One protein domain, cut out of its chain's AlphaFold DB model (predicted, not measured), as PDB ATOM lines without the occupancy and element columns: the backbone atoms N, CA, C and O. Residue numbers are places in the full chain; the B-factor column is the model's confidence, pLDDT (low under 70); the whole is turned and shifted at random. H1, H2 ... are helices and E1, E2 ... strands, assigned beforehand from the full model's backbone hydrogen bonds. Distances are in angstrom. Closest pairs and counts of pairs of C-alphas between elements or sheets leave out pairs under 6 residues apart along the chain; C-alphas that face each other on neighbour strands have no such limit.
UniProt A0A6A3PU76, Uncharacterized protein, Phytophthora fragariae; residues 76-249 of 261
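AT A GLANCE: This is residues 76 to 249 of the 261 residues of an uncharacterized protein of Phytophthora fragariae (UniProt A0A6A3PU76). A curled, twisted sheet of five strands has helices H1, H2 and H4 packed over one face, while H3 packs on H1 and H4, and H5 packs on H4. The long hairpin of E4 and E5 bends at residues 217 and 234, and its far part reaches away from the helices as an arm, with Gly 227 in its turn. The printed part has 174 residues with five named helices and five named strands, in the order H1 E1 H2 H3 E2 E3 H4 H5 E4 E5. The sheet's order is E1 E5 E4 E3 E2, all antiparallel, and the class is mixed, helices and strands. The whole is compact, with a radius of gyration of the C-alphas of 16.0 A and spans of 51 by 41 by 29 A.

IN THESE COORDINATES: In the sheet, E1 is residues 115 to 117, E5 is 231 to 243 at 31.3 A, E4 is 211 to 223 at 32.5 A, E3 is 167 to 173 at 20.3 A, and E2 is 156 to 161 at 15.9 A. E5 ends with C-alpha 243 at (151.477, 199.058, 160.941). H1 is residues 100 to 110, 16.0 A long, and begins with C-alpha 100 at (156.867, 182.256, 166.722). H2 is residues 118 to 125, H3 is 141 to 152 at 16.8 A, H4 is 175 to 184 at 14.3 A, and H5 is 191 to 202 at 16.4 A.

HOW THE PARTS SIT: E4 and E5 form a hairpin, with N 220 and O 234 at 2.8 A. E4 has E3 on its other side, with N 213 and O 171 at 2.8 A. E2 and E3 form a hairpin, with N 158 and O 170 at 2.9 A. Edge strand E1 is the antiparallel neighbour of E5, with N 116 and O 237 at 3.0 A. H1, H2 and H4 are on the same face of the sheet, two layers in which helices cover one face, at heights over the sheet of 8.0 A, 7.7 A and 9.1 A. H2 and H4 each lie over E4 and E3. H1 touches H2 at a shallow tilt of 13 degrees, opposite ways, with C-alphas 106 and 124 closest at 6.7 A. H3 touches H1, where C-alphas 101 and 147 are closest at 4.8 A, and H4, where C-alphas 143 and 184 are closest at 6.0 A. H5 touches H4 at a steep tilt of 48 degrees, with C-alphas 175 and 201 closest at 5.4 A. H3 and H5 only graze the sheet and are apart. Every O i to N i+4 pair is within hydrogen-bond range in H2, H3, H4 and H5; in H1 5 of 7 are.

THE WHOLE: The C-alphas farthest apart are those of Gln 152 and Gly 227, 51.5 A. The printed part has no cut. The link from H2 to H3, 15 residues, is long. Residues 76 to 99 hold no named element. The model's mean pLDDT over the printed part is 84.2, and it is under 70 at residues 76 to 92, 114, 223 and 226 to 229.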
ATOM      1  N   GLU A  76     138.000 195.157 175.254       50.47
ATOM      2  CA  GLU A  76     136.883 195.324 174.313       50.47
ATOM      3  C   GLU A  76     136.087 196.628 174.524       50.47
ATOM      4  O   GLU A  76     135.400 197.106 173.625       50.47
ATOM      5  N   ASN A  77     136.209 197.229 175.709       48.47
ATOM      6  CA  ASN A  77     135.606 198.504 176.087       48.47
ATOM      7  C   ASN A  77     136.644 199.638 176.174       48.47
ATOM      8  O   ASN A  77     136.301 200.759 176.551       48.47
ATOM      9  N   SER A  78     137.919 199.351 175.895       52.41
ATOM     10  CA  SER A  78     139.046 200.250 176.125       52.41
ATOM     11  C   SER A  78     139.505 200.916 174.831       52.41
ATOM     12  O   SER A  78     139.760 200.257 173.829       52.41
ATOM     13  N   PHE A  79     139.692 202.236 174.880       47.34
ATOM     14  CA  PHE A  79     140.290 203.040 173.807       47.34
ATOM     15  C   PHE A  79     141.816 203.108 173.867       47.34
ATOM     16  O   PHE A  79     142.407 204.021 173.299       47.34
ATOM     17  N   LEU A  80     142.478 202.188 174.577       49.81
ATOM     18  CA  LEU A  80     143.940 202.156 174.646       49.81
ATOM     19  C   LEU A  80     144.521 201.680 173.307       49.81
ATOM     20  O   LEU A  80     145.013 200.565 173.171       49.81
ATOM     21  N   SER A  81     144.429 202.544 172.305       49.97
ATOM     22  CA  SER A  81     145.068 202.401 171.015       49.97
ATOM     23  C   SER A  81     146.479 202.967 171.073       49.97
ATOM     24  O   SER A  81     146.775 203.906 171.816       49.97
ATOM     25  N   PHE A  82     147.336 202.390 170.241       50.19
ATOM     26  CA  PHE A  82     148.625 202.942 169.851       50.19
ATOM     27  C   PHE A  82     148.553 204.466 169.626       50.19
ATOM     28  O   PHE A  82     147.622 204.969 168.984       50.19
ATOM     29  N   THR A  83     149.545 205.186 170.157       49.09
ATOM     30  CA  THR A  83     149.813 206.593 169.838       49.09
ATOM     31  C   THR A  83     151.117 206.664 169.059       49.09
ATOM     32  O   THR A  83     152.120 206.098 169.479       49.09
ATOM     33  N   GLU A  84     151.120 207.374 167.934       44.78
ATOM     34  CA  GLU A  84     152.288 207.518 167.049       44.78
ATOM     35  C   GLU A  84     153.504 208.147 167.749       44.78
ATOM     36  O   GLU A  84     154.637 208.007 167.301       44.78
ATOM     37  N   GLN A  85     153.290 208.824 168.882       48.53
ATOM     38  CA  GLN A  85     154.350 209.442 169.688       48.53
ATOM     39  C   GLN A  85     155.000 208.475 170.690       48.53
ATOM     40  O   GLN A  85     155.780 208.896 171.551       48.53
ATOM     41  N   ASP A  86     154.667 207.187 170.631       55.75
ATOM     42  CA  ASP A  86     155.160 206.202 171.576       55.75
ATOM     43  C   ASP A  86     156.600 205.770 171.271       55.75
ATOM     44  O   ASP A  86     156.873 204.828 170.527       55.75
ATOM     45  N   LEU A  87     157.548 206.453 171.915       48.66
ATOM     46  CA  LEU A  87     158.984 206.184 171.796       48.66
ATOM     47  C   LEU A  87     159.380 204.750 172.187       48.66
ATOM     48  O   LEU A  87     160.467 204.302 171.820       48.66
ATOM     49  N   SER A  88     158.526 204.012 172.913       54.19
ATOM     50  CA  SER A  88     158.816 202.622 173.286       54.19
ATOM     51  C   SER A  88     158.784 201.649 172.100       54.19
ATOM     52  O   SER A  88     159.258 200.522 172.233       54.19
ATOM     53  N   MET A  89     158.290 202.098 170.940       56.56
ATOM     54  CA  MET A  89     158.178 201.315 169.704       56.56
ATOM     55  C   MET A  89     159.429 201.378 168.816       56.56
ATOM     56  O   MET A  89     159.533 200.632 167.852       56.56
ATOM     57  N   ALA A  90     160.411 202.221 169.154       51.66
ATOM     58  CA  ALA A  90     161.610 202.459 168.340       51.66
ATOM     59  C   ALA A  90     162.861 201.684 168.816       51.66
ATOM     60  O   ALA A  90     163.992 202.044 168.487       51.66
ATOM     61  N   GLY A  91     162.690 200.662 169.658       60.34
ATOM     62  CA  GLY A  91     163.793 199.886 170.227       60.34
ATOM     63  C   GLY A  91     164.123 198.629 169.445       60.34
ATOM     64  O   GLY A  91     163.316 197.707 169.424       60.34
ATOM     65  N   GLY A  92     165.336 198.558 168.891       69.81
ATOM     66  CA  GLY A  92     165.925 197.293 168.453       69.81
ATOM     67  C   GLY A  92     166.106 196.318 169.622       69.81
ATOM     68  O   GLY A  92     166.013 196.699 170.790       69.81
ATOM     69  N   CYS A  93     166.328 195.042 169.317       78.31
ATOM     70  CA  CYS A  93     166.537 194.011 170.327       78.31
ATOM     71  C   CYS A  93     167.653 193.069 169.872       78.31
ATOM     72  O   CYS A  93     167.512 192.332 168.892       78.31
ATOM     73  N   THR A  94     168.783 193.097 170.577       79.62
ATOM     74  CA  THR A  94     169.940 192.256 170.252       79.62
ATOM     75  C   THR A  94     169.731 190.817 170.743       79.62
ATOM     76  O   THR A  94     169.518 190.589 171.929       79.62
ATOM     77  N   ASN A  95     169.859 189.824 169.849       82.06
ATOM     78  CA  ASN A  95     169.674 188.388 170.144       82.06
ATOM     79  C   ASN A  95     168.275 188.009 170.674       82.06
ATOM     80  O   ASN A  95     168.141 187.063 171.449       82.06
ATOM     81  N   CYS A  96     167.236 188.730 170.248       85.81
ATOM     82  CA  CYS A  96     165.861 188.484 170.688       85.81
ATOM     83  C   CYS A  96     165.010 187.708 169.684       85.81
ATOM     84  O   CYS A  96     163.882 187.354 170.007       85.81
ATOM     85  N   ILE A  97     165.511 187.465 168.470       89.44
ATOM     86  CA  ILE A  97     164.792 186.675 167.464       89.44
ATOM     87  C   ILE A  97     164.556 185.267 168.023       89.44
ATOM     88  O   ILE A  97     165.477 184.627 168.533       89.44
ATOM     89  N   SER A  98     163.311 184.810 167.944       89.44
ATOM     90  CA  SER A  98     162.841 183.537 168.488       89.44
ATOM     91  C   SER A  98     161.869 182.867 167.525       89.44
ATOM     92  O   SER A  98     161.346 183.527 166.634       89.44
ATOM     93  N   SER A  99     161.565 181.586 167.746       93.31
ATOM     94  CA  SER A  99     160.438 180.956 167.053       93.31
ATOM     95  C   SER A  99     159.121 181.625 167.434       93.31
ATOM     96  O   SER A  99     158.938 182.090 168.572       93.31
ATOM     97  N   CYS A 100     158.177 181.658 166.498       95.50
ATOM     98  CA  CYS A 100     156.867 182.256 166.722       95.50
ATOM     99  C   CYS A 100     156.082 181.552 167.822       95.50
ATOM    100  O   CYS A 100     155.348 182.193 168.572       95.50
ATOM    101  N   LYS A 101     156.343 180.264 168.043       95.38
ATOM    102  CA  LYS A 101     155.768 179.507 169.157       95.38
ATOM    103  C   LYS A 101     156.098 180.102 170.535       95.38
ATOM    104  O   LYS A 101     155.248 180.087 171.426       95.38
ATOM    105  N   ILE A 102     157.300 180.662 170.722       94.00
ATOM    106  CA  ILE A 102     157.677 181.359 171.965       94.00
ATOM    107  C   ILE A 102     156.892 182.668 172.113       94.00
ATOM    108  O   ILE A 102     156.421 182.973 173.212       94.00
ATOM    109  N   SER A 103     156.731 183.431 171.027       93.44
ATOM    110  CA  SER A 103     155.939 184.666 171.040       93.44
ATOM    111  C   SER A 103     154.464 184.387 171.327       93.44
ATOM    112  O   SER A 103     153.878 185.061 172.172       93.44
ATOM    113  N   LEU A 104     153.872 183.357 170.713       95.19
ATOM    114  CA  LEU A 104     152.476 182.982 170.951       95.19
ATOM    115  C   LEU A 104     152.238 182.558 172.409       95.19
ATOM    116  O   LEU A 104     151.265 182.998 173.013       95.19
ATOM    117  N   LEU A 105     153.160 181.803 173.021       94.12
ATOM    118  CA  LEU A 105     153.083 181.468 174.453       94.12
ATOM    119  C   LEU A 105     153.065 182.722 175.345       94.12
ATOM    120  O   LEU A 105     152.411 182.741 176.384       94.12
ATOM    121  N   LYS A 106     153.786 183.779 174.954       90.50
ATOM    122  CA  LYS A 106     153.801 185.057 175.683       90.50
ATOM    123  C   LYS A 106     152.506 185.830 175.483       90.50
ATOM    124  O   LYS A 106     152.044 186.471 176.424       90.50
ATOM    125  N   TYR A 107     151.919 185.742 174.295       92.06
ATOM    126  CA  TYR A 107     150.654 186.393 173.990       92.06
ATOM    127  C   TYR A 107     149.430 185.710 174.604       92.06
ATOM    128  O   TYR A 107     148.464 186.400 174.923       92.06
ATOM    129  N   ASP A 108     149.504 184.410 174.897       91.50
ATOM    130  CA  ASP A 108     148.476 183.693 175.666       91.50
ATOM    131  C   ASP A 108     148.235 184.316 177.060       91.50
ATOM    132  O   ASP A 108     147.130 184.259 177.593       91.50
ATOM    133  N   LEU A 109     149.217 185.043 177.620       88.88
ATOM    134  CA  LEU A 109     149.044 185.808 178.868       88.88
ATOM    135  C   LEU A 109     148.014 186.949 178.777       88.88
ATOM    136  O   LEU A 109     147.603 187.461 179.821       88.88
ATOM    137  N   PHE A 110     147.651 187.382 177.566       86.62
ATOM    138  CA  PHE A 110     146.639 188.416 177.307       86.62
ATOM    139  C   PHE A 110     145.271 187.833 176.945       86.62
ATOM    140  O   PHE A 110     144.336 188.580 176.641       86.62
ATOM    141  N   LYS A 111     145.125 186.507 176.973       83.88
ATOM    142  CA  LYS A 111     143.834 185.860 176.773       83.88
ATOM    143  C   LYS A 111     142.825 186.408 177.779       83.88
ATOM    144  O   LYS A 111     143.067 186.390 178.985       83.88
ATOM    145  N   GLU A 112     141.711 186.929 177.265       71.25
ATOM    146  CA  GLU A 112     140.621 187.520 178.061       71.25
ATOM    147  C   GLU A 112     141.035 188.714 178.964       71.25
ATOM    148  O   GLU A 112     140.261 189.129 179.830       71.25
ATOM    149  N   ALA A 113     142.222 189.312 178.772       72.25
ATOM    150  CA  ALA A 113     142.733 190.396 179.617       72.25
ATOM    151  C   ALA A 113     143.464 191.499 178.824       72.25
ATOM    152  O   ALA A 113     144.405 191.232 178.086       72.25
ATOM    153  N   ALA A 114     143.107 192.775 179.055       69.56
ATOM    154  CA  ALA A 114     143.784 193.930 178.418       69.56
ATOM    155  C   ALA A 114     145.229 194.076 178.888       69.56
ATOM    156  O   ALA A 114     146.092 194.625 178.202       69.56
ATOM    157  N   LEU A 115     145.426 193.700 180.147       80.31
ATOM    158  CA  LEU A 115     146.616 193.952 180.917       80.31
ATOM    159  C   LEU A 115     146.952 192.684 181.675       80.31
ATOM    160  O   LEU A 115     146.096 192.099 182.338       80.31
ATOM    161  N   THR A 116     148.219 192.307 181.621       83.38
ATOM    162  CA  THR A 116     148.755 191.222 182.434       83.38
ATOM    163  C   THR A 116     149.746 191.778 183.447       83.38
ATOM    164  O   THR A 116     150.254 192.897 183.315       83.38
ATOM    165  N   SER A 117     150.016 191.018 184.505       83.44
ATOM    166  CA  SER A 117     150.949 191.472 185.532       83.44
ATOM    167  C   SER A 117     152.362 191.577 184.948       83.44
ATOM    168  O   SER A 117     152.838 190.650 184.285       83.44
ATOM    169  N   THR A 118     153.057 192.686 185.222       86.00
ATOM    170  CA  THR A 118     154.462 192.841 184.816       86.00
ATOM    171  C   THR A 118     155.323 191.667 185.288       86.00
ATOM    172  O   THR A 118     156.017 191.111 184.449       86.00
ATOM    173  N   PRO A 119     155.267 191.201 186.555       87.31
ATOM    174  CA  PRO A 119     156.081 190.065 186.985       87.31
ATOM    175  C   PRO A 119     155.858 188.788 186.165       87.31
ATOM    176  O   PRO A 119     156.836 188.143 185.792       87.31
ATOM    177  N   SER A 120     154.604 188.440 185.849       86.94
ATOM    178  CA  SER A 120     154.288 187.258 185.033       86.94
ATOM    179  C   SER A 120     154.849 187.391 183.620       86.94
ATOM    180  O   SER A 120     155.529 186.487 183.134       86.94
ATOM    181  N   PHE A 121     154.616 188.542 182.986       88.19
ATOM    182  CA  PHE A 121     155.115 188.818 181.643       88.19
ATOM    183  C   PHE A 121     156.646 188.834 181.610       88.19
ATOM    184  O   PHE A 121     157.256 188.153 180.794       88.19
ATOM    185  N   SER A 122     157.286 189.525 182.553       87.19
ATOM    186  CA  SER A 122     158.742 189.597 182.687       87.19
ATOM    187  C   SER A 122     159.396 188.244 182.942       87.19
ATOM    188  O   SER A 122     160.447 187.969 182.368       87.19
ATOM    189  N   ALA A 123     158.784 187.384 183.757       88.31
ATOM    190  CA  ALA A 123     159.309 186.049 184.034       88.31
ATOM    191  C   ALA A 123     159.329 185.156 182.783       88.31
ATOM    192  O   ALA A 123     160.228 184.325 182.631       88.31
ATOM    193  N   LEU A 124     158.351 185.327 181.892       87.44
ATOM    194  CA  LEU A 124     158.266 184.568 180.651       87.44
ATOM    195  C   LEU A 124     159.104 185.206 179.535       87.44
ATOM    196  O   LEU A 124     159.830 184.510 178.830       87.44
ATOM    197  N   VAL A 125     159.037 186.528 179.384       85.12
ATOM    198  CA  VAL A 125     159.704 187.268 178.305       85.12
ATOM    199  C   VAL A 125     161.207 187.378 178.529       85.12
ATOM    200  O   VAL A 125     161.954 187.290 177.562       85.12
ATOM    201  N   GLY A 126     161.657 187.485 179.781       83.56
ATOM    202  CA  GLY A 126     163.076 187.567 180.136       83.56
ATOM    203  C   GLY A 126     163.861 186.260 179.981       83.56
ATOM    204  O   GLY A 126     165.076 186.253 180.174       83.56
ATOM    205  N   LYS A 127     163.202 185.143 179.649       87.81
ATOM    206  CA  LYS A 127     163.889 183.890 179.316       87.81
ATOM    207  C   LYS A 127     164.564 184.013 177.940       87.81
ATOM    208  O   LYS A 127     163.964 184.589 177.032       87.81
ATOM    209  N   PRO A 128     165.758 183.424 177.745       86.44
ATOM    210  CA  PRO A 128     166.383 183.342 176.427       86.44
ATOM    211  C   PRO A 128     165.450 182.711 175.379       86.44
ATOM    212  O   PRO A 128     164.583 181.908 175.746       86.44
ATOM    213  N   PRO A 129     165.630 183.009 174.081       86.25
ATOM    214  CA  PRO A 129     164.812 182.470 172.994       86.25
ATOM    215  C   PRO A 129     165.205 181.019 172.656       86.25
ATOM    216  O   PRO A 129     165.573 180.687 171.536       86.25
ATOM    217  N   THR A 130     165.194 180.133 173.653       88.12
ATOM    218  CA  THR A 130     165.531 178.712 173.507       88.12
ATOM    219  C   THR A 130     164.327 177.878 173.914       88.12
ATOM    220  O   THR A 130     163.940 177.895 175.080       88.12
ATOM    221  N   GLU A 131     163.741 177.140 172.972       89.31
ATOM    222  CA  GLU A 131     162.458 176.445 173.173       89.31
ATOM    223  C   GLU A 131     162.443 175.484 174.363       89.31
ATOM    224  O   GLU A 131     161.447 175.410 175.074       89.31
ATOM    225  N   SER A 132     163.560 174.808 174.648       91.00
ATOM    226  CA  SER A 132     163.677 173.877 175.781       91.00
ATOM    227  C   SER A 132     163.505 174.531 177.159       91.00
ATOM    228  O   SER A 132     163.381 173.827 178.160       91.00
ATOM    229  N   LEU A 133     163.499 175.867 177.232       91.00
ATOM    230  CA  LEU A 133     163.302 176.641 178.462       91.00
ATOM    231  C   LEU A 133     161.830 176.979 178.747       91.00
ATOM    232  O   LEU A 133     161.542 177.623 179.772       91.00
ATOM    233  N   TYR A 134     160.925 176.577 177.851       91.88
ATOM    234  CA  TYR A 134     159.504 176.891 177.894       91.88
ATOM    235  C   TYR A 134     158.654 175.627 177.972       91.88
ATOM    236  O   TYR A 134     158.976 174.592 177.392       91.88
ATOM    237  N   ASP A 135     157.540 175.744 178.689       93.69
ATOM    238  CA  ASP A 135     156.446 174.786 178.626       93.69
ATOM    239  C   ASP A 135     155.362 175.354 177.709       93.69
ATOM    240  O   ASP A 135     154.848 176.445 177.947       93.69
ATOM    241  N   PHE A 136     155.041 174.611 176.654       94.62
ATOM    242  CA  PHE A 136     154.049 174.996 175.653       94.62
ATOM    243  C   PHE A 136     152.693 174.318 175.866       94.62
ATOM    244  O   PHE A 136     151.812 174.472 175.026       94.62
ATOM    245  N   SER A 137     152.513 173.586 176.971       93.94
ATOM    246  CA  SER A 137     151.232 172.978 177.339       93.94
ATOM    247  C   SER A 137     150.027 173.939 177.377       93.94
ATOM    248  O   SER A 137     148.926 173.458 177.106       93.94
ATOM    249  N   PRO A 138     150.176 175.259 177.642       91.44
ATOM    250  CA  PRO A 138     149.045 176.190 177.576       91.44
ATOM    251  C   PRO A 138     148.519 176.438 176.156       91.44
ATOM    252  O   PRO A 138     147.349 176.777 175.990       91.44
ATOM    253  N   LEU A 139     149.357 176.263 175.129       94.69
ATOM    254  CA  LEU A 139     148.968 176.527 173.745       94.69
ATOM    255  C   LEU A 139     148.095 175.400 173.188       94.69
ATOM    256  O   LEU A 139     148.396 174.213 173.335       94.69
ATOM    257  N   SER A 140     147.026 175.780 172.488       96.12
ATOM    258  CA  SER A 140     146.186 174.837 171.751       96.12
ATOM    259  C   SER A 140     146.945 174.232 170.564       96.12
ATOM    260  O   SER A 140     147.917 174.799 170.066       96.12
ATOM    261  N   ALA A 141     146.478 173.086 170.060       97.19
ATOM    262  CA  ALA A 141     147.036 172.494 168.841       97.19
ATOM    263  C   ALA A 141     146.947 173.451 167.636       97.19
ATOM    264  O   ALA A 141     147.849 173.476 166.806       97.19
ATOM    265  N   GLU A 142     145.892 174.264 167.579       97.50
ATOM    266  CA  GLU A 142     145.706 175.308 166.569       97.50
ATOM    267  C   GLU A 142     146.740 176.432 166.712       97.50
ATOM    268  O   GLU A 142     147.372 176.801 165.730       97.50
ATOM    269  N   ALA A 143     147.006 176.907 167.934       97.06
ATOM    270  CA  ALA A 143     148.045 177.905 168.189       97.06
ATOM    271  C   ALA A 143     149.450 177.387 167.850       97.06
ATOM    272  O   ALA A 143     150.288 178.130 167.343       97.06
ATOM    273  N   LEU A 144     149.712 176.102 168.104       97.56
ATOM    274  CA  LEU A 144     150.968 175.457 167.722       97.56
ATOM    275  C   LEU A 144     151.119 175.341 166.200       97.56
ATOM    276  O   LEU A 144     152.207 175.593 165.691       97.56
ATOM    277  N   ALA A 145     150.043 174.992 165.490       97.94
ATOM    278  CA  ALA A 145     150.037 174.931 164.031       97.94
ATOM    279  C   ALA A 145     150.200 176.323 163.401       97.94
ATOM    280  O   ALA A 145     150.971 176.479 162.456       97.94
ATOM    281  N   LEU A 146     149.538 177.341 163.962       98.00
ATOM    282  CA  LEU A 146     149.708 178.727 163.537       98.00
ATOM    283  C   LEU A 146     151.162 179.173 163.718       98.00
ATOM    284  O   LEU A 146     151.746 179.703 162.784       98.00
ATOM    285  N   ALA A 147     151.773 178.909 164.878       97.06
ATOM    286  CA  ALA A 147     153.178 179.241 165.110       97.06
ATOM    287  C   ALA A 147     154.117 178.648 164.049       97.06
ATOM    288  O   ALA A 147     154.998 179.351 163.563       97.06
ATOM    289  N   GLU A 148     153.917 177.379 163.684       96.88
ATOM    290  CA  GLU A 148     154.717 176.716 162.653       96.88
ATOM    291  C   GLU A 148     154.518 177.355 161.269       96.88
ATOM    292  O   GLU A 148     155.498 177.556 160.556       96.88
ATOM    293  N   SER A 149     153.283 177.731 160.913       97.50
ATOM    294  CA  SER A 149     153.004 178.467 159.671       97.50
ATOM    295  C   SER A 149     153.696 179.830 159.658       97.50
ATOM    296  O   SER A 149     154.380 180.157 158.697       97.50
ATOM    297  N   LEU A 150     153.597 180.595 160.750       97.44
ATOM    298  CA  LEU A 150     154.216 181.919 160.864       97.44
ATOM    299  C   LEU A 150     155.743 181.849 160.690       97.44
ATOM    300  O   LEU A 150     156.319 182.665 159.970       97.44
ATOM    301  N   ASP A 151     156.393 180.852 161.300       95.94
ATOM    302  CA  ASP A 151     157.832 180.621 161.128       95.94
ATOM    303  C   ASP A 151     158.182 180.260 159.662       95.94
ATOM    304  O   ASP A 151     159.220 180.693 159.153       95.94
ATOM    305  N   GLN A 152     157.327 179.504 158.958       96.31
ATOM    306  CA  GLN A 152     157.510 179.157 157.536       96.31
ATOM    307  C   GLN A 152     157.301 180.352 156.595       96.31
ATOM    308  O   GLN A 152     158.037 180.494 155.617       96.31
ATOM    309  N   ASP A 153     156.347 181.224 156.918       94.94
ATOM    310  CA  ASP A 153     156.001 182.424 156.148       94.94
ATOM    311  C   ASP A 153     156.987 183.585 156.380       94.94
ATOM    312  O   ASP A 153     156.884 184.645 155.758       94.94
ATOM    313  N   GLY A 154     157.983 183.389 157.251       93.50
ATOM    314  CA  GLY A 154     159.024 184.375 157.537       93.50
ATOM    315  C   GLY A 154     158.556 185.522 158.433       93.50
ATOM    316  O   GLY A 154     159.168 186.593 158.421       93.50
ATOM    317  N   VAL A 155     157.490 185.311 159.210       95.62
ATOM    318  CA  VAL A 155     157.022 186.265 160.217       95.62
ATOM    319  C   VAL A 155     158.110 186.452 161.269       95.62
ATOM    320  O   VAL A 155     158.692 185.504 161.796       95.62
ATOM    321  N   LEU A 156     158.409 187.708 161.584       93.69
ATOM    322  CA  LEU A 156     159.450 188.054 162.532       93.69
ATOM    323  C   LEU A 156     158.900 187.980 163.954       93.69
ATOM    324  O   LEU A 156     158.146 188.844 164.400       93.69
ATOM    325  N   CYS A 157     159.343 186.971 164.690       93.25
ATOM    326  CA  CYS A 157     159.010 186.788 166.091       93.25
ATOM    327  C   CYS A 157     160.220 187.134 166.967       93.25
ATOM    328  O   CYS A 157     161.322 186.610 166.792       93.25
ATOM    329  N   GLN A 158     160.029 188.064 167.900       89.94
ATOM    330  CA  GLN A 158     161.067 188.473 168.841       89.94
ATOM    331  C   GLN A 158     160.553 188.410 170.264       89.94
ATOM    332  O   GLN A 158     159.403 188.737 170.552       89.94
ATOM    333  N   SER A 159     161.436 188.074 171.193       87.62
ATOM    334  CA  SER A 159     161.172 188.313 172.597       87.62
ATOM    335  C   SER A 159     162.454 188.442 173.403       87.62
ATOM    336  O   SER A 159     163.455 187.774 173.143       87.62
ATOM    337  N   GLY A 160     162.413 189.319 174.399       86.44
ATOM    338  CA  GLY A 160     163.560 189.578 175.249       86.44
ATOM    339  C   GLY A 160     163.510 190.968 175.855       86.44
ATOM    340  O   GLY A 160     162.443 191.540 176.088       86.44
ATOM    341  N   ILE A 161     164.695 191.492 176.137       85.31
ATOM    342  CA  ILE A 161     164.886 192.851 176.628       85.31
ATOM    343  C   ILE A 161     165.446 193.659 175.465       85.31
ATOM    344  O   ILE A 161     166.522 193.333 174.966       85.31
ATOM    345  N   ASN A 162     164.710 194.678 175.031       82.38
ATOM    346  CA  ASN A 162     165.148 195.551 173.951       82.38
ATOM    347  C   ASN A 162     166.343 196.419 174.379       82.38
ATOM    348  O   ASN A 162     166.697 196.492 175.559       82.38
ATOM    349  N   ASP A 163     166.958 197.108 173.422       82.06
ATOM    350  CA  ASP A 163     168.175 197.896 173.650       82.06
ATOM    351  C   ASP A 163     167.951 199.076 174.625       82.06
ATOM    352  O   ASP A 163     168.904 199.632 175.174       82.06
ATOM    353  N   TRP A 164     166.689 199.424 174.910       79.44
ATOM    354  CA  TRP A 164     166.287 200.417 175.913       79.44
ATOM    355  C   TRP A 164     166.016 199.821 177.302       79.44
ATOM    356  O   TRP A 164     165.598 200.537 178.215       79.44
ATOM    357  N   GLY A 165     166.235 198.518 177.488       79.31
ATOM    358  CA  GLY A 165     165.981 197.820 178.745       79.31
ATOM    359  C   GLY A 165     164.508 197.478 178.990       79.31
ATOM    360  O   GLY A 165     164.164 197.053 180.094       79.31
ATOM    361  N   ALA A 166     163.627 197.658 177.999       80.06
ATOM    362  CA  ALA A 166     162.220 197.300 178.114       80.06
ATOM    363  C   ALA A 166     162.005 195.825 177.767       80.06
ATOM    364  O   ALA A 166     162.581 195.290 176.824       80.06
ATOM    365  N   ILE A 167     161.144 195.171 178.539       83.44
ATOM    366  CA  ILE A 167     160.777 193.776 178.321       83.44
ATOM    367  C   ILE A 167     159.700 193.748 177.243       83.44
ATOM    368  O   ILE A 167     158.596 194.259 177.463       83.44
ATOM    369  N   THR A 168     160.031 193.160 176.097       86.31
ATOM    370  CA  THR A 168     159.204 193.206 174.892       86.31
ATOM    371  C   THR A 168     159.047 191.834 174.250       86.31
ATOM    372  O   THR A 168     159.994 191.049 174.174       86.31
ATOM    373  N   SER A 169     157.849 191.569 173.745       89.62
ATOM    374  CA  SER A 169     157.556 190.494 172.796       89.62
ATOM    375  C   SER A 169     157.006 191.139 171.530       89.62
ATOM    376  O   SER A 169     156.254 192.102 171.636       89.62
ATOM    377  N   LEU A 170     157.380 190.642 170.359       90.38
ATOM    378  CA  LEU A 170     156.991 191.193 169.065       90.38
ATOM    379  C   LEU A 170     156.642 190.052 168.105       90.38
ATOM    380  O   LEU A 170     157.313 189.017 168.094       90.38
ATOM    381  N   VAL A 171     155.589 190.254 167.322       94.12
ATOM    382  CA  VAL A 171     155.245 189.464 166.135       94.12
ATOM    383  C   VAL A 171     155.011 190.470 165.017       94.12
ATOM    384  O   VAL A 171     154.124 191.312 165.150       94.12
ATOM    385  N   THR A 172     155.807 190.396 163.955       94.12
ATOM    386  CA  THR A 172     155.744 191.315 162.813       94.12
ATOM    387  C   THR A 172     155.600 190.526 161.518       94.12
ATOM    388  O   THR A 172     156.448 189.694 161.201       94.12
ATOM    389  N   GLY A 173     154.538 190.787 160.762       94.69
ATOM    390  CA  GLY A 173     154.213 190.071 159.526       94.69
ATOM    391  C   GLY A 173     153.151 190.805 158.713       94.69
ATOM    392  O   GLY A 173     153.056 192.027 158.787       94.69
ATOM    393  N   SER A 174     152.335 190.084 157.946       95.81
ATOM    394  CA  SER A 174     151.166 190.683 157.293       95.81
ATOM    395  C   SER A 174     150.088 191.075 158.318       95.81
ATOM    396  O   SER A 174     150.068 190.578 159.447       95.81
ATOM    397  N   ALA A 175     149.154 191.944 157.913       95.25
ATOM    398  CA  ALA A 175     147.970 192.253 158.723       95.25
ATOM    399  C   ALA A 175     147.176 190.981 159.076       95.25
ATOM    400  O   ALA A 175     146.722 190.829 160.206       95.25
ATOM    401  N   GLU A 176     147.069 190.053 158.120       96.31
ATOM    402  CA  GLU A 176     146.407 188.756 158.285       96.31
ATOM    403  C   GLU A 176     147.117 187.893 159.332       96.31
ATOM    404  O   GLU A 176     146.477 187.440 160.274       96.31
ATOM    405  N   ALA A 177     148.448 187.784 159.266       96.75
ATOM    406  CA  ALA A 177     149.229 187.028 160.245       96.75
ATOM    407  C   ALA A 177     149.017 187.536 161.683       96.75
ATOM    408  O   ALA A 177     148.857 186.746 162.614       96.75
ATOM    409  N   VAL A 178     148.986 188.859 161.881       95.81
ATOM    410  CA  VAL A 178     148.710 189.454 163.201       95.81
ATOM    411  C   VAL A 178     147.262 189.211 163.636       95.81
ATOM    412  O   VAL A 178     147.011 188.902 164.804       95.81
ATOM    413  N   PHE A 179     146.307 189.330 162.714       95.75
ATOM    414  CA  PHE A 179     144.892 189.090 162.989       95.75
ATOM    415  C   PHE A 179     144.623 187.632 163.389       95.75
ATOM    416  O   PHE A 179     143.909 187.386 164.364       95.75
ATOM    417  N   ASP A 180     145.265 186.676 162.720       96.94
ATOM    418  CA  ASP A 180     145.168 185.251 163.035       96.94
ATOM    419  C   ASP A 180     145.701 184.942 164.434       96.94
ATOM    420  O   ASP A 180     145.056 184.214 165.188       96.94
ATOM    421  N   VAL A 181     146.824 185.553 164.842       96.00
ATOM    422  CA  VAL A 181     147.347 185.417 166.214       96.00
ATOM    423  C   VAL A 181     146.316 185.881 167.240       96.00
ATOM    424  O   VAL A 181     146.073 185.181 168.226       96.00
ATOM    425  N   ILE A 182     145.676 187.031 167.008       93.56
ATOM    426  CA  ILE A 182     144.643 187.573 167.899       93.56
ATOM    427  C   ILE A 182     143.447 186.620 167.991       93.56
ATOM    428  O   ILE A 182     142.983 186.328 169.098       93.56
ATOM    429  N   LYS A 183     142.967 186.109 166.851       94.31
ATOM    430  CA  LYS A 183     141.809 185.208 166.791       94.31
ATOM    431  C   LYS A 183     142.095 183.848 167.427       94.31
ATOM    432  O   LYS A 183     141.322 183.412 168.277       94.31
ATOM    433  N   VAL A 184     143.206 183.202 167.068       95.75
ATOM    434  CA  VAL A 184     143.563 181.855 167.545       95.75
ATOM    435  C   VAL A 184     143.868 181.843 169.043       95.75
ATOM    436  O   VAL A 184     143.485 180.905 169.745       95.75
ATOM    437  N   LEU A 185     144.516 182.889 169.564       93.31
ATOM    438  CA  LEU A 185     144.797 183.010 170.999       93.31
ATOM    439  C   LEU A 185     143.645 183.633 171.801       93.31
ATOM    440  O   LEU A 185     143.725 183.698 173.028       93.31
ATOM    441  N   ASN A 186     142.565 184.061 171.139       90.81
ATOM    442  CA  ASN A 186     141.439 184.758 171.761       90.81
ATOM    443  C   ASN A 186     141.897 185.962 172.612       90.81
ATOM    444  O   ASN A 186     141.495 186.138 173.768       90.81
ATOM    445  N   ILE A 187     142.804 186.766 172.051       88.31
ATOM    446  CA  ILE A 187     143.314 187.973 172.704       88.31
ATOM    447  C   ILE A 187     142.252 189.051 172.569       88.31
ATOM    448  O   ILE A 187     141.817 189.371 171.464       88.31
ATOM    449  N   SER A 188     141.843 189.633 173.694       80.69
ATOM    450  CA  SER A 188     140.870 190.714 173.639       80.69
ATOM    451  C   SER A 188     141.569 192.015 173.240       80.69
ATOM    452  O   SER A 188     142.449 192.515 173.946       80.69
ATOM    453  N   VAL A 189     141.186 192.540 172.078       80.56
ATOM    454  CA  VAL A 189     141.650 193.812 171.511       80.56
ATOM    455  C   VAL A 189     140.483 194.790 171.414       80.56
ATOM    456  O   VAL A 189     139.317 194.398 171.486       80.56
ATOM    457  N   SER A 190     140.778 196.082 171.270       78.81
ATOM    458  CA  SER A 190     139.712 197.065 171.096       78.81
ATOM    459  C   SER A 190     139.033 196.894 169.728       78.81
ATOM    460  O   SER A 190     139.711 196.562 168.749       78.81
ATOM    461  N   PRO A 191     137.725 197.193 169.607       80.94
ATOM    462  CA  PRO A 191     137.020 197.143 168.323       80.94
ATOM    463  C   PRO A 191     137.653 198.037 167.251       80.94
ATOM    464  O   PRO A 191     137.570 197.749 166.060       80.94
ATOM    465  N   LEU A 192     138.310 199.121 167.678       82.69
ATOM    466  CA  LEU A 192     139.084 199.993 166.804       82.69
ATOM    467  C   LEU A 192     140.253 199.237 166.161       82.69
ATOM    468  O   LEU A 192     140.378 199.247 164.943       82.69
ATOM    469  N   ILE A 193     141.074 198.554 166.964       85.56
ATOM    470  CA  ILE A 193     142.216 197.774 166.468       85.56
ATOM    471  C   ILE A 193     141.747 196.621 165.579       85.56
ATOM    472  O   ILE A 193     142.347 196.372 164.536       85.56
ATOM    473  N   GLU A 194     140.659 195.944 165.957       87.50
ATOM    474  CA  GLU A 194     140.067 194.895 165.122       87.50
ATOM    475  C   GLU A 194     139.677 195.453 163.746       87.50
ATOM    476  O   GLU A 194     140.037 194.881 162.717       87.50
ATOM    477  N   ARG A 195     139.034 196.628 163.714       89.06
ATOM    478  CA  ARG A 195     138.635 197.278 162.465       89.06
ATOM    479  C   ARG A 195     139.817 197.778 161.631       89.06
ATOM    480  O   ARG A 195     139.776 197.682 160.405       89.06
ATOM    481  N   GLU A 196     140.851 198.314 162.272       90.44
ATOM    482  CA  GLU A 196     142.089 198.729 161.603       90.44
ATOM    483  C   GLU A 196     142.768 197.541 160.911       90.44
ATOM    484  O   GLU A 196     143.154 197.658 159.750       90.44
ATOM    485  N   LEU A 197     142.843 196.382 161.576       92.75
ATOM    486  CA  LEU A 197     143.395 195.158 160.992       92.75
ATOM    487  C   LEU A 197     142.548 194.637 159.828       92.75
ATOM    488  O   LEU A 197     143.098 194.325 158.776       92.75
ATOM    489  N   GLU A 198     141.219 194.595 159.968       93.62
ATOM    490  CA  GLU A 198     140.323 194.198 158.871       93.62
ATOM    491  C   GLU A 198     140.532 195.058 157.617       93.62
ATOM    492  O   GLU A 198     140.568 194.541 156.499       93.62
ATOM    493  N   LEU A 199     140.668 196.377 157.795       93.44
ATOM    494  CA  LEU A 199     140.946 197.302 156.699       93.44
ATOM    495  C   LEU A 199     142.366 197.124 156.154       93.44
ATOM    496  O   LEU A 199     142.539 197.178 154.939       93.44
ATOM    497  N   GLY A 200     143.352 196.874 157.017       92.62
ATOM    498  CA  GLY A 200     144.725 196.560 156.623       92.62
ATOM    499  C   GLY A 200     144.821 195.299 155.759       92.62
ATOM    500  O   GLY A 200     145.575 195.282 154.791       92.62
ATOM    501  N   ILE A 201     144.003 194.281 156.044       95.25
ATOM    502  CA  ILE A 201     143.884 193.067 155.220       95.25
ATOM    503  C   ILE A 201     143.212 193.392 153.880       95.25
ATOM    504  O   ILE A 201     143.729 193.042 152.822       95.25
ATOM    505  N   GLN A 202     142.074 194.093 153.901       94.00
ATOM    506  CA  GLN A 202     141.310 194.421 152.685       94.00
ATOM    507  C   GLN A 202     142.069 195.335 151.717       94.00
ATOM    508  O   GLN A 202     141.820 195.291 150.515       94.00
ATOM    509  N   ARG A 203     142.962 196.178 152.245       91.31
ATOM    510  CA  ARG A 203     143.706 197.203 151.503       91.31
ATOM    511  C   ARG A 203     145.206 196.915 151.451       91.31
ATOM    512  O   ARG A 203     145.991 197.840 151.248       91.31
ATOM    513  N   ALA A 204     145.610 195.654 151.613       89.25
ATOM    514  CA  ALA A 204     147.019 195.258 151.616       89.25
ATOM    515  C   ALA A 204     147.777 195.719 150.350       89.25
ATOM    516  O   ALA A 204     148.957 196.056 150.425       89.25
ATOM    517  N   ASP A 205     147.082 195.807 149.210       91.12
ATOM    518  CA  ASP A 205     147.641 196.278 147.937       91.12
ATOM    519  C   ASP A 205     147.731 197.813 147.821       91.12
ATOM    520  O   ASP A 205     148.480 198.330 146.991       91.12
ATOM    521  N   GLU A 206     146.966 198.564 148.623       91.19
ATOM    522  CA  GLU A 206     146.950 200.034 148.590       91.19
ATOM    523  C   GLU A 206     148.127 200.631 149.373       91.19
ATOM    524  O   GLU A 206     148.699 201.639 148.952       91.19
ATOM    525  N   CYS A 207     148.500 200.007 150.496       88.81
ATOM    526  CA  CYS A 207     149.616 200.435 151.338       88.81
ATOM    527  C   CYS A 207     150.396 199.220 151.847       88.81
ATOM    528  O   CYS A 207     150.020 198.579 152.829       88.81
ATOM    529  N   VAL A 208     151.496 198.906 151.161       91.12
ATOM    530  CA  VAL A 208     152.334 197.750 151.488       91.12
ATOM    531  C   VAL A 208     153.144 198.051 152.746       91.12
ATOM    532  O   VAL A 208     154.137 198.779 152.715       91.12
ATOM    533  N   THR A 209     152.713 197.474 153.860       91.69
ATOM    534  CA  THR A 209     153.379 197.575 155.157       91.69
ATOM    535  C   THR A 209     153.225 196.267 155.920       91.69
ATOM    536  O   THR A 209     152.234 195.551 155.756       91.69
ATOM    537  N   ASN A 210     154.198 195.968 156.774       93.31
ATOM    538  CA  ASN A 210     154.015 194.935 157.777       93.31
ATOM    539  C   ASN A 210     153.207 195.496 158.946       93.31
ATOM    540  O   ASN A 210     153.171 196.700 159.191       93.31
ATOM    541  N   TRP A 211     152.578 194.597 159.681       93.12
ATOM    542  CA  TRP A 211     151.901 194.883 160.927       93.12
ATOM    543  C   TRP A 211     152.647 194.215 162.063       93.12
ATOM    544  O   TRP A 211     153.089 193.070 161.958       93.12
ATOM    545  N   SER A 212     152.763 194.954 163.154       91.56
ATOM    546  CA  SER A 212     153.485 194.577 164.350       91.56
ATOM    547  C   SER A 212     152.522 194.515 165.526       91.56
ATOM    548  O   SER A 212     151.855 195.494 165.860       91.56
ATOM    549  N   MET A 213     152.473 193.362 166.186       91.62
ATOM    550  CA  MET A 213     151.889 193.210 167.512       91.62
ATOM    551  C   MET A 213     153.021 193.197 168.534       91.62
ATOM    552  O   MET A 213     153.849 192.285 168.505       91.62
ATOM    553  N   MET A 214     153.058 194.182 169.438       89.31
ATOM    554  CA  MET A 214     154.060 194.295 170.499       89.31
ATOM    555  C   MET A 214     153.444 194.199 171.897       89.31
ATOM    556  O   MET A 214     152.665 195.056 172.306       89.31
ATOM    557  N   GLY A 215     153.877 193.207 172.670       88.56
ATOM    558  CA  GLY A 215     153.688 193.131 174.112       88.56
ATOM    559  C   GLY A 215     154.803 193.876 174.843       88.56
ATOM    560  O   GLY A 215     155.975 193.569 174.633       88.56
ATOM    561  N   ILE A 216     154.470 194.821 175.722       86.06
ATOM    562  CA  ILE A 216     155.460 195.615 176.466       86.06
ATOM    563  C   ILE A 216     154.987 195.948 177.883       86.06
ATOM    564  O   ILE A 216     153.814 196.233 178.126       86.06
ATOM    565  N   THR A 217     155.920 195.947 178.836       85.38
ATOM    566  CA  THR A 217     155.671 196.391 180.216       85.38
ATOM    567  C   THR A 217     155.644 197.913 180.315       85.38
ATOM    568  O   THR A 217     156.591 198.575 179.891       85.38
ATOM    569  N   ARG A 218     154.607 198.472 180.941       79.25
ATOM    570  CA  ARG A 218     154.423 199.914 181.143       79.25
ATOM    571  C   ARG A 218     153.976 200.233 182.562       79.25
ATOM    572  O   ARG A 218     153.427 199.400 183.284       79.25
ATOM    573  N   LEU A 219     154.200 201.485 182.950       80.12
ATOM    574  CA  LEU A 219     153.646 202.058 184.167       80.12
ATOM    575  C   LEU A 219     152.406 202.876 183.804       80.12
ATOM    576  O   LEU A 219     152.518 203.962 183.237       80.12
ATOM    577  N   PHE A 220     151.229 202.355 184.129       78.44
ATOM    578  CA  PHE A 220     149.961 203.033 183.892       78.44
ATOM    579  C   PHE A 220     149.620 203.937 185.068       78.44
ATOM    580  O   PHE A 220     149.710 203.535 186.232       78.44
ATOM    581  N   TYR A 221     149.198 205.155 184.749       74.38
ATOM    582  CA  TYR A 221     148.731 206.141 185.711       74.38
ATOM    583  C   TYR A 221     147.210 206.177 185.681       74.38
ATOM    584  O   TYR A 221     146.610 206.203 184.610       74.38
ATOM    585  N   TYR A 222     146.582 206.203 186.853       71.31
ATOM    586  CA  TYR A 222     145.130 206.312 186.966       71.31
ATOM    587  C   TYR A 222     144.764 207.307 188.070       71.31
ATOM    588  O   TYR A 222     145.466 207.386 189.084       71.31
ATOM    589  N   PRO A 223     143.700 208.107 187.897       64.25
ATOM    590  CA  PRO A 223     143.253 209.016 188.940       64.25
ATOM    591  C   PRO A 223     142.772 208.193 190.139       64.25
ATOM    592  O   PRO A 223     141.888 207.350 190.009       64.25
ATOM    593  N   SER A 224     143.340 208.434 191.321       70.19
ATOM    594  CA  SER A 224     142.904 207.742 192.546       70.19
ATOM    595  C   SER A 224     141.534 208.229 193.031       70.19
ATOM    596  O   SER A 224     140.853 207.554 193.795       70.19
ATOM    597  N   THR A 225     141.139 209.424 192.586       72.12
ATOM    598  CA  THR A 225     139.881 210.104 192.896       72.12
ATOM    599  C   THR A 225     139.475 210.987 191.717       72.12
ATOM    600  O   THR A 225     140.325 211.565 191.034       72.12
ATOM    601  N   ARG A 226     138.165 211.103 191.457       63.34
ATOM    602  CA  ARG A 226     137.627 211.904 190.346       63.34
ATOM    603  C   ARG A 226     138.090 213.362 190.460       63.34
ATOM    604  O   ARG A 226     137.865 213.992 191.488       63.34
ATOM    605  N   GLY A 227     138.713 213.892 189.406       64.44
ATOM    606  CA  GLY A 227     139.183 215.284 189.352       64.44
ATOM    607  C   GLY A 227     140.455 215.586 190.156       64.44
ATOM    608  O   GLY A 227     140.813 216.751 190.299       64.44
ATOM    609  N   SER A 228     141.141 214.570 190.686       65.25
ATOM    610  CA  SER A 228     142.398 214.750 191.415       65.25
ATOM    611  C   SER A 228     143.604 214.815 190.477       65.25
ATOM    612  O   SER A 228     143.695 214.055 189.517       65.25
ATOM    613  N   ALA A 229     144.570 215.678 190.804       69.62
ATOM    614  CA  ALA A 229     145.889 215.705 190.167       69.62
ATOM    615  C   ALA A 229     146.845 214.625 190.721       69.62
ATOM    616  O   ALA A 229     147.987 214.513 190.275       69.62
ATOM    617  N   GLN A 230     146.409 213.847 191.719       71.50
ATOM    618  CA  GLN A 230     147.173 212.731 192.264       71.50
ATOM    619  C   GLN A 230     146.806 211.434 191.544       71.50
ATOM    620  O   GLN A 230     145.660 210.983 191.576       71.50
ATOM    621  N   PHE A 231     147.812 210.815 190.935       74.19
ATOM    622  CA  PHE A 231     147.658 209.576 190.186       74.19
ATOM    623  C   PHE A 231     148.232 208.397 190.967       74.19
ATOM    624  O   PHE A 231     149.380 208.433 191.425       74.19
ATOM    625  N   GLY A 232     147.434 207.337 191.080       77.50
ATOM    626  CA  GLY A 232     147.935 206.005 191.383       77.50
ATOM    627  C   GLY A 232     148.739 205.464 190.203       77.50
ATOM    628  O   GLY A 232     148.648 205.968 189.082       77.50
ATOM    629  N   ARG A 233     149.559 204.447 190.465       80.38
ATOM    630  CA  ARG A 233     150.407 203.811 189.452       80.38
ATOM    631  C   ARG A 233     150.260 202.302 189.541       80.38
ATOM    632  O   ARG A 233     150.309 201.760 190.644       80.38
ATOM    633  N   ILE A 234     150.115 201.640 188.402       81.12
ATOM    634  CA  ILE A 234     150.213 200.181 188.294       81.12
ATOM    635  C   ILE A 234     151.245 199.825 187.233       81.12
ATOM    636  O   ILE A 234     151.297 200.445 186.175       81.12
ATOM    637  N   SER A 235     152.081 198.834 187.524       83.88
ATOM    638  CA  SER A 235     152.951 198.235 186.514       83.88
ATOM    639  C   SER A 235     152.211 197.059 185.893       83.88
ATOM    640  O   SER A 235     151.824 196.136 186.613       83.88
ATOM    641  N   ALA A 236     151.998 197.111 184.583       84.62
ATOM    642  CA  ALA A 236     151.356 196.042 183.831       84.62
ATOM    643  C   ALA A 236     151.988 195.910 182.444       84.62
ATOM    644  O   ALA A 236     152.544 196.868 181.911       84.62
ATOM    645  N   ALA A 237     151.884 194.730 181.848       85.81
ATOM    646  CA  ALA A 237     152.152 194.543 180.432       85.81
ATOM    647  C   ALA A 237     150.862 194.700 179.628       85.81
ATOM    648  O   ALA A 237     149.782 194.361 180.106       85.81
ATOM    649  N   THR A 238     150.997 195.218 178.415       83.69
ATOM    650  CA  THR A 238     149.913 195.438 177.451       83.69
ATOM    651  C   THR A 238     150.386 195.024 176.062       83.69
ATOM    652  O   THR A 238     151.595 195.006 175.820       83.69
ATOM    653  N   ALA A 239     149.451 194.691 175.175       85.31
ATOM    654  CA  ALA A 239     149.724 194.412 173.774       85.31
ATOM    655  C   ALA A 239     149.204 195.559 172.897       85.31
ATOM    656  O   ALA A 239     148.073 196.014 173.056       85.31
ATOM    657  N   HIS A 240     150.034 196.010 171.964       84.06
ATOM    658  CA  HIS A 240     149.703 197.024 170.968       84.06
ATOM    659  C   HIS A 240     149.814 196.434 169.577       84.06
ATOM    660  O   HIS A 240     150.679 195.596 169.343       84.06
ATOM    661  N   VAL A 241     148.974 196.903 168.663       88.44
ATOM    662  CA  VAL A 241     149.006 196.512 167.257       88.44
ATOM    663  C   VAL A 241     149.071 197.773 166.412       88.44
ATOM    664  O   VAL A 241     148.358 198.734 166.702       88.44
ATOM    665  N   TYR A 242     149.954 197.786 165.422       87.56
ATOM    666  CA  TYR A 242     150.165 198.928 164.539       87.56
ATOM    667  C   TYR A 242     150.852 198.490 163.237       87.56
ATOM    668  O   TYR A 242     151.581 197.496 163.245       87.56
ATOM    669  N   PRO A 243     150.647 199.214 162.127       90.62
ATOM    670  CA  PRO A 243     151.477 199.058 160.941       90.62
ATOM    671  C   PRO A 243     152.871 199.654 161.175       90.62
ATOM    672  O   PRO A 243     153.014 200.658 161.875       90.62
ATOM    673  N   ASP A 244     153.892 199.075 160.549       86.75
ATOM    674  CA  ASP A 244     155.271 199.579 160.618       86.75
ATOM    675  C   ASP A 244     155.397 200.969 159.972       86.75
ATOM    676  O   ASP A 244     156.210 201.792 160.398       86.75
ATOM    677  N   TYR A 245     154.570 201.244 158.960       86.88
ATOM    678  CA  TYR A 245     154.404 202.570 158.374       86.88
ATOM    679  C   TYR A 245     153.125 203.202 158.900       86.88
ATOM    680  O   TYR A 245     152.018 202.766 158.582       86.88
ATOM    681  N   THR A 246     153.278 204.247 159.713       83.12
ATOM    682  CA  THR A 246     152.156 204.931 160.365       83.12
ATOM    683  C   THR A 246     151.184 205.538 159.355       83.12
ATOM    684  O   THR A 246     149.983 205.532 159.587       83.12
ATOM    685  N   GLU A 247     151.676 205.971 158.193       85.00
ATOM    686  CA  GLU A 247     150.864 206.468 157.079       85.00
ATOM    687  C   GLU A 247     149.963 205.400 156.439       85.00
ATOM    688  O   GLU A 247     149.001 205.746 155.757       85.00
ATOM    689  N   CYS A 248     150.251 204.114 156.664       88.06
ATOM    690  CA  CYS A 248     149.411 203.004 156.219       88.06
ATOM    691  C   CYS A 248     148.316 202.640 157.231       88.06
ATOM    692  O   CYS A 248     147.529 201.726 156.971       88.06
ATOM    693  N   ARG A 249     148.251 203.311 158.389       88.25
ATOM    694  CA  ARG A 249     147.206 203.055 159.380       88.25
ATOM    695  C   ARG A 249     145.857 203.558 158.855       88.25
ATOM    696  O   ARG A 249     145.746 204.739 158.532       88.25
TER     697      ARG A 249